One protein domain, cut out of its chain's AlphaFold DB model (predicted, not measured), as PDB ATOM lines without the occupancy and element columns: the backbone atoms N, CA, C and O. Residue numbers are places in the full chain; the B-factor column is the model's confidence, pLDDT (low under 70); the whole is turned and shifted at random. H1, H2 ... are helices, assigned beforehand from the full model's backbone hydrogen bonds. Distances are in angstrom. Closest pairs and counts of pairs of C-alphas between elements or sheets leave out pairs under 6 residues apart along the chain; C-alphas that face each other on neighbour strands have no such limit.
ATOM      1  N   ASP A  32     -12.879 -22.982 229.155       63.12
ATOM      2  CA  ASP A  32     -12.799 -23.133 230.620       63.12
ATOM      3  C   ASP A  32     -11.521 -22.481 231.212       63.12
ATOM      4  O   ASP A  32     -10.564 -23.128 231.647       63.12
ATOM      5  N   LYS A  33     -11.463 -21.143 231.157       66.44
ATOM      6  CA  LYS A  33     -10.278 -20.333 231.486       66.44
ATOM      7  C   LYS A  33     -10.084 -20.166 232.987       66.44
ATOM      8  O   LYS A  33     -10.954 -19.703 233.721       66.44
ATOM      9  N   GLN A  34      -8.863 -20.441 233.433       75.69
ATOM     10  CA  GLN A  34      -8.513 -20.620 234.841       75.69
ATOM     11  C   GLN A  34      -7.413 -19.568 235.217       75.69
ATOM     12  O   GLN A  34      -6.491 -19.321 234.440       75.69
ATOM     13  N   LYS A  35      -7.471 -18.942 236.426       74.88
ATOM     14  CA  LYS A  35      -6.573 -17.850 236.940       74.88
ATOM     15  C   LYS A  35      -5.981 -17.999 238.395       74.88
ATOM     16  O   LYS A  35      -6.744 -17.814 239.343       74.88
ATOM     17  N   VAL A  36      -4.664 -18.271 238.600       73.50
ATOM     18  CA  VAL A  36      -3.813 -18.199 239.849       73.50
ATOM     19  C   VAL A  36      -2.340 -17.832 239.492       73.50
ATOM     20  O   VAL A  36      -2.126 -17.024 238.602       73.50
ATOM     21  N   THR A  37      -1.307 -18.342 240.173       81.81
ATOM     22  CA  THR A  37       0.019 -17.723 240.233       81.81
ATOM     23  C   THR A  37       1.134 -18.763 240.117       81.81
ATOM     24  O   THR A  37       1.232 -19.652 240.959       81.81
ATOM     25  N   LEU A  38       2.008 -18.606 239.119       79.25
ATOM     26  CA  LEU A  38       3.288 -19.314 239.012       79.25
ATOM     27  C   LEU A  38       4.420 -18.392 239.485       79.25
ATOM     28  O   LEU A  38       4.471 -17.224 239.094       79.25
ATOM     29  N   TYR A  39       5.347 -18.911 240.290       88.50
ATOM     30  CA  TYR A  39       6.555 -18.185 240.687       88.50
ATOM     31  C   TYR A  39       7.695 -18.531 239.729       88.50
ATOM     32  O   TYR A  39       8.321 -19.581 239.840       88.50
ATOM     33  N   LEU A  40       7.943 -17.646 238.764       88.38
ATOM     34  CA  LEU A  40       8.986 -17.809 237.751       88.38
ATOM     35  C   LEU A  40      10.241 -17.001 238.130       88.38
ATOM     36  O   LEU A  40      10.103 -15.850 238.560       88.38
ATOM     37  N   PRO A  41      11.462 -17.529 237.910       93.69
ATOM     38  CA  PRO A  41      12.688 -16.746 238.033       93.69
ATOM     39  C   PRO A  41      12.633 -15.467 237.177       93.69
ATOM     40  O   PRO A  41      12.081 -15.491 236.069       93.69
ATOM     41  N   PRO A  42      13.235 -14.346 237.620       86.62
ATOM     42  CA  PRO A  42      13.100 -13.053 236.940       86.62
ATOM     43  C   PRO A  42      13.644 -13.064 235.503       86.62
ATOM     44  O   PRO A  42      13.140 -12.336 234.648       86.62
ATOM     45  N   GLN A  43      14.636 -13.915 235.217       91.75
ATOM     46  CA  GLN A  43      15.169 -14.127 233.869       91.75
ATOM     47  C   GLN A  43      14.142 -14.804 232.945       91.75
ATOM     48  O   GLN A  43      13.874 -14.291 231.858       91.75
ATOM     49  N   LEU A  44      13.509 -15.891 233.401       91.00
ATOM     50  CA  LEU A  44      12.498 -16.638 232.644       91.00
ATOM     51  C   LEU A  44      11.246 -15.776 232.417       91.00
ATOM     52  O   LEU A  44      10.779 -15.635 231.290       91.00
ATOM     53  N   HIS A  45      10.765 -15.082 233.451       89.69
ATOM     54  CA  HIS A  45       9.647 -14.141 233.323       89.69
ATOM     55  C   HIS A  45       9.929 -13.013 232.308       89.69
ATOM     56  O   HIS A  45       9.035 -12.620 231.555       89.69
ATOM     57  N   ARG A  46      11.175 -12.516 232.226       91.56
ATOM     58  CA  ARG A  46      11.588 -11.556 231.189       91.56
ATOM     59  C   ARG A  46      11.570 -12.187 229.792       91.56
ATOM     60  O   ARG A  46      11.070 -11.550 228.870       91.56
ATOM     61  N   GLN A  47      12.090 -13.403 229.627       92.19
ATOM     62  CA  GLN A  47      12.074 -14.116 228.342       92.19
ATOM     63  C   GLN A  47      10.643 -14.379 227.854       92.19
ATOM     64  O   GLN A  47      10.340 -14.093 226.697       92.19
ATOM     65  N   LEU A  48       9.749 -14.834 228.738       91.50
ATOM     66  CA  LEU A  48       8.340 -15.085 228.421       91.50
ATOM     67  C   LEU A  48       7.629 -13.812 227.935       91.50
ATOM     68  O   LEU A  48       6.915 -13.846 226.935       91.50
ATOM     69  N   LYS A  49       7.885 -12.668 228.585       90.75
ATOM     70  CA  LYS A  49       7.380 -11.359 228.135       90.75
ATOM     71  C   LYS A  49       7.902 -10.944 226.765       90.75
ATOM     72  O   LYS A  49       7.138 -10.399 225.976       90.75
ATOM     73  N   ILE A  50       9.186 -11.181 226.493       94.31
ATOM     74  CA  ILE A  50       9.782 -10.867 225.189       94.31
ATOM     75  C   ILE A  50       9.132 -11.733 224.105       94.31
ATOM     76  O   ILE A  50       8.677 -11.173 223.115       94.31
ATOM     77  N   ARG A  51       9.008 -13.053 224.312       92.50
ATOM     78  CA  ARG A  51       8.328 -13.946 223.356       92.50
ATOM     79  C   ARG A  51       6.878 -13.530 223.111       92.50
ATOM     80  O   ARG A  51       6.512 -13.317 221.970       92.50
ATOM     81  N   SER A  52       6.111 -13.245 224.163       90.31
ATOM     82  CA  SER A  52       4.721 -12.757 224.035       90.31
ATOM     83  C   SER A  52       4.604 -11.499 223.161       90.31
ATOM     84  O   SER A  52       3.689 -11.376 222.355       90.31
ATOM     85  N   ALA A  53       5.558 -10.570 223.279       90.88
ATOM     86  CA  ALA A  53       5.591  -9.367 222.449       90.88
ATOM     87  C   ALA A  53       6.060  -9.618 221.002       90.88
ATOM     88  O   ALA A  53       5.667  -8.871 220.110       90.88
ATOM     89  N   VAL A  54       6.902 -10.633 220.768       95.38
ATOM     90  CA  VAL A  54       7.411 -11.016 219.436       95.38
ATOM     91  C   VAL A  54       6.379 -11.838 218.662       95.38
ATOM     92  O   VAL A  54       6.108 -11.539 217.504       95.38
ATOM     93  N   ASP A  55       5.776 -12.823 219.320       90.38
ATOM     94  CA  ASP A  55       4.826 -13.775 218.736       90.38
ATOM     95  C   ASP A  55       3.399 -13.188 218.628       90.38
ATOM     96  O   ASP A  55       2.495 -13.839 218.110       90.38
ATOM     97  N   ALA A  56       3.195 -11.958 219.128       90.19
ATOM     98  CA  ALA A  56       1.904 -11.267 219.261       90.19
ATOM     99  C   ALA A  56       0.827 -12.073 220.024       90.19
ATOM    100  O   ALA A  56      -0.373 -11.842 219.868       90.19
ATOM    101  N   ASP A  57       1.274 -12.996 220.875       88.12
ATOM    102  CA  ASP A  57       0.465 -13.992 221.571       88.12
ATOM    103  C   ASP A  57       0.405 -13.680 223.078       88.12
ATOM    104  O   ASP A  57       1.268 -12.993 223.634       88.12
ATOM    105  N   SER A  58      -0.615 -14.179 223.782       88.12
ATOM    106  CA  SER A  58      -0.717 -13.937 225.230       88.12
ATOM    107  C   SER A  58       0.330 -14.749 226.012       88.12
ATOM    108  O   SER A  58       0.642 -15.885 225.650       88.12
ATOM    109  N   MET A  59       0.825 -14.213 227.139       86.38
ATOM    110  CA  MET A  59       1.720 -14.963 228.043       86.38
ATOM    111  C   MET A  59       1.108 -16.307 228.469       86.38
ATOM    112  O   MET A  59       1.835 -17.287 228.611       86.38
ATOM    113  N   SER A  60      -0.216 -16.360 228.647       87.06
ATOM    114  CA  SER A  60      -0.951 -17.584 228.972       87.06
ATOM    115  C   SER A  60      -0.916 -18.595 227.831       87.06
ATOM    116  O   SER A  60      -0.586 -19.748 228.080       87.06
ATOM    117  N   ASN A  61      -1.167 -18.158 226.592       87.50
ATOM    118  CA  ASN A  61      -1.177 -19.026 225.408       87.50
ATOM    119  C   ASN A  61       0.204 -19.660 225.175       87.50
ATOM    120  O   ASN A  61       0.307 -20.828 224.812       87.50
ATOM    121  N   ILE A  62       1.282 -18.895 225.387       90.50
ATOM    122  CA  ILE A  62       2.654 -19.401 225.236       90.50
ATOM    123  C   ILE A  62       2.984 -20.426 226.327       90.50
ATOM    124  O   ILE A  62       3.621 -21.437 226.035       90.50
ATOM    125  N   VAL A  63       2.543 -20.200 227.570       91.38
ATOM    126  CA  VAL A  63       2.711 -21.176 228.661       91.38
ATOM    127  C   VAL A  63       1.888 -22.439 228.403       91.38
ATOM    128  O   VAL A  63       2.408 -23.530 228.592       91.38
ATOM    129  N   GLU A  64       0.648 -22.310 227.933       89.12
ATOM    130  CA  GLU A  64      -0.226 -23.432 227.572       89.12
ATOM    131  C   GLU A  64       0.415 -24.315 226.493       89.12
ATOM    132  O   GLU A  64       0.660 -25.493 226.744       89.12
ATOM    133  N   LYS A  65       0.827 -23.721 225.362       91.31
ATOM    134  CA  LYS A  65       1.563 -24.413 224.287       91.31
ATOM    135  C   LYS A  65       2.847 -25.083 224.791       91.31
ATOM    136  O   LYS A  65       3.176 -26.180 224.356       91.31
ATOM    137  N   ALA A  66       3.587 -24.438 225.697       91.00
ATOM    138  CA  ALA A  66       4.821 -24.996 226.253       91.00
ATOM    139  C   ALA A  66       4.568 -26.185 227.198       91.00
ATOM    140  O   ALA A  66       5.327 -27.152 227.175       91.00
ATOM    141  N   VAL A  67       3.505 -26.132 228.006       90.69
ATOM    142  CA  VAL A  67       3.095 -27.233 228.893       90.69
ATOM    143  C   VAL A  67       2.553 -28.408 228.080       90.69
ATOM    144  O   VAL A  67       2.961 -29.539 228.320       90.69
ATOM    145  N   GLU A  68       1.696 -28.153 227.089       92.69
ATOM    146  CA  GLU A  68       1.207 -29.179 226.161       92.69
ATOM    147  C   GLU A  68       2.366 -29.838 225.399       92.69
ATOM    148  O   GLU A  68       2.443 -31.064 225.328       92.69
ATOM    149  N   PHE A  69       3.313 -29.042 224.890       93.19
ATOM    150  CA  PHE A  69       4.506 -29.563 224.227       93.19
ATOM    151  C   PHE A  69       5.318 -30.481 225.149       93.19
ATOM    152  O   PHE A  69       5.648 -31.590 224.734       93.19
ATOM    153  N   TYR A  70       5.597 -30.053 226.386       90.56
ATOM    154  CA  TYR A  70       6.359 -30.843 227.358       90.56
ATOM    155  C   TYR A  70       5.653 -32.152 227.734       90.56
ATOM    156  O   TYR A  70       6.296 -33.190 227.812       90.56
ATOM    157  N   LEU A  71       4.329 -32.128 227.934       91.25
ATOM    158  CA  LEU A  71       3.561 -33.332 228.272       91.25
ATOM    159  C   LEU A  71       3.484 -34.337 227.112       91.25
ATOM    160  O   LEU A  71       3.428 -35.537 227.362       91.25
ATOM    161  N   ASN A  72       3.492 -33.858 225.866       92.75
ATOM    162  CA  ASN A  72       3.432 -34.706 224.673       92.75
ATOM    163  C   ASN A  72       4.813 -35.186 224.177       92.75
ATOM    164  O   ASN A  72       4.863 -36.137 223.403       92.75
ATOM    165  N   HIS A  73       5.911 -34.540 224.594       90.50
ATOM    166  CA  HIS A  73       7.277 -34.791 224.097       90.50
ATOM    167  C   HIS A  73       8.329 -34.735 225.223       90.50
ATOM    168  O   HIS A  73       9.410 -34.161 225.055       90.50
ATOM    169  N   SER A  74       8.012 -35.269 226.408       85.19
ATOM    170  CA  SER A  74       8.917 -35.234 227.569       85.19
ATOM    171  C   SER A  74      10.236 -35.964 227.300       85.19
ATOM    172  O   SER A  74      11.291 -35.522 227.736       85.19
ATOM    173  N   ASP A  75      10.185 -37.037 226.510       81.94
ATOM    174  CA  ASP A  75      11.334 -37.798 226.015       81.94
ATOM    175  C   ASP A  75      12.324 -36.935 225.214       81.94
ATOM    176  O   ASP A  75      13.539 -37.060 225.383       81.94
ATOM    177  N   VAL A  76      11.813 -36.013 224.392       82.19
ATOM    178  CA  VAL A  76      12.628 -35.073 223.607       82.19
ATOM    179  C   VAL A  76      13.273 -34.010 224.498       82.19
ATOM    180  O   VAL A  76      14.374 -33.556 224.200       82.19
ATOM    181  N   VAL A  77      12.612 -33.601 225.585       80.19
ATOM    182  CA  VAL A  77      13.134 -32.571 226.498       80.19
ATOM    183  C   VAL A  77      14.160 -33.164 227.469       80.19
ATOM    184  O   VAL A  77      15.275 -32.649 227.560       80.19
ATOM    185  N   ASP A  78      13.838 -34.279 228.124       72.38
ATOM    186  CA  ASP A  78      14.717 -34.941 229.097       72.38
ATOM    187  C   ASP A  78      15.967 -35.543 228.422       72.38
ATOM    188  O   ASP A  78      17.072 -35.519 228.976       72.38
ATOM    189  N   GLY A  79      15.826 -36.029 227.180       62.59
ATOM    190  CA  GLY A  79      16.929 -36.568 226.380       62.59
ATOM    191  C   GLY A  79      18.023 -35.549 226.031       62.59
ATOM    192  O   GLY A  79      19.144 -35.952 225.718       62.59
ATOM    193  N   VAL A  80      17.738 -34.243 226.121       58.88
ATOM    194  CA  VAL A  80      18.713 -33.164 225.870       58.88
ATOM    195  C   VAL A  80      19.585 -32.871 227.097       58.88
ATOM    196  O   VAL A  80      20.726 -32.443 226.932       58.88
ATOM    197  N   GLU A  81      19.105 -33.124 228.320       54.56
ATOM    198  CA  GLU A  81      19.901 -32.906 229.542       54.56
ATOM    199  C   GLU A  81      20.746 -34.130 229.935       54.56
ATOM    200  O   GLU A  81      21.848 -33.976 230.466       54.56
ATOM    201  N   LEU A  82      20.271 -35.349 229.652       52.50
ATOM    202  CA  LEU A  82      20.959 -36.594 230.034       52.50
ATOM    203  C   LEU A  82      22.032 -37.058 229.038       52.50
ATOM    204  O   LEU A  82      22.875 -37.894 229.379       52.50
ATOM    205  N   HIS A  83      22.026 -36.529 227.816       51.78
ATOM    206  CA  HIS A  83      23.001 -36.869 226.785       51.78
ATOM    207  C   HIS A  83      23.808 -35.634 226.412       51.78
ATOM    208  O   HIS A  83      23.456 -34.873 225.513       51.78
TER     209      HIS A  83
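AT A GLANCE: This is residues 32 to 83 of the 143 residues of an uncharacterized protein of Chamaesiphon minutus (strain ATCC 27169 / PCC 6605) (UniProt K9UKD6). Three helices make a loose, open frame with no shared core: H2 is the long middle arm, H1 stands about perpendicular to it at its first end, touching it with residues 48 to 52 alone, and H3 turns off at a corner from its far end, apart from H1. Before H1, residues 32 to 41, a stretch with no named element, run as a long tail to that helix. The printed part has 52 residues, with three named helices in the order H1, H2, H3 and no named strand; the class is all helix, and 36 of the 52 residues are in the helices. The whole is loose, with a radius of gyration of the C-alphas of 12.9 A, and the C-alphas span 33 by 28 by 22 A along their three main axes.

HOW THE PARTS SIT: Residues 32 to 41 lead to H1, residues 42 to 54. A tight link of 4 residues joins it to H2, residues 59 to 72. H1 and H2 touch, with 5 pairs of C-alphas within 8 A; the closest C-alphas are those of Ser 52 and Met 59, 5.5 A apart. H1 touches H2 with residues 48 to 52 alone, and H2 touches H1 with residues 59 to 62 alone. Their lines stand at 76 degrees, about perpendicular. A tight link of 1 residue joins H2 to H3, residues 74 to 82. H2 and H3 are close but not clearly touching, and their closest C-alphas, those of Tyr 70 and Val 77, are 7.0 A apart. Their lines stand at 84 degrees, about perpendicular. H1 and H3 are apart. In H1 and H2 every O i to N i+4 pair is within hydrogen-bond range, and in H3 3 of 5 are.

IN THESE COORDINATES: H1 runs from Pro 42 to Val 54, 18.5 A from first to last C-alpha, and C-alpha 42 is at (13.100, -13.053, 236.940). H2, the longest helix by residues, runs from Met 59 to Asn 72 over 20.1 A, with C-alpha 59 at (1.720, -14.963, 228.043). H3 runs from Ser 74 to Leu 82 over 12.4 A, and C-alpha 82 is at (20.959, -36.594, 230.034).

THE WHOLE: The two C-alphas farthest apart are those of Asp 32 and His 83, 38.5 A. The printed part has no cut, and both links between helices are tight. Residues 71 to 76, of which 74 to 76 belong to H3, stand free. The mean pLDDT of the printed part is 84.0; residues 32 to 33 and 79 to 83 are under 70.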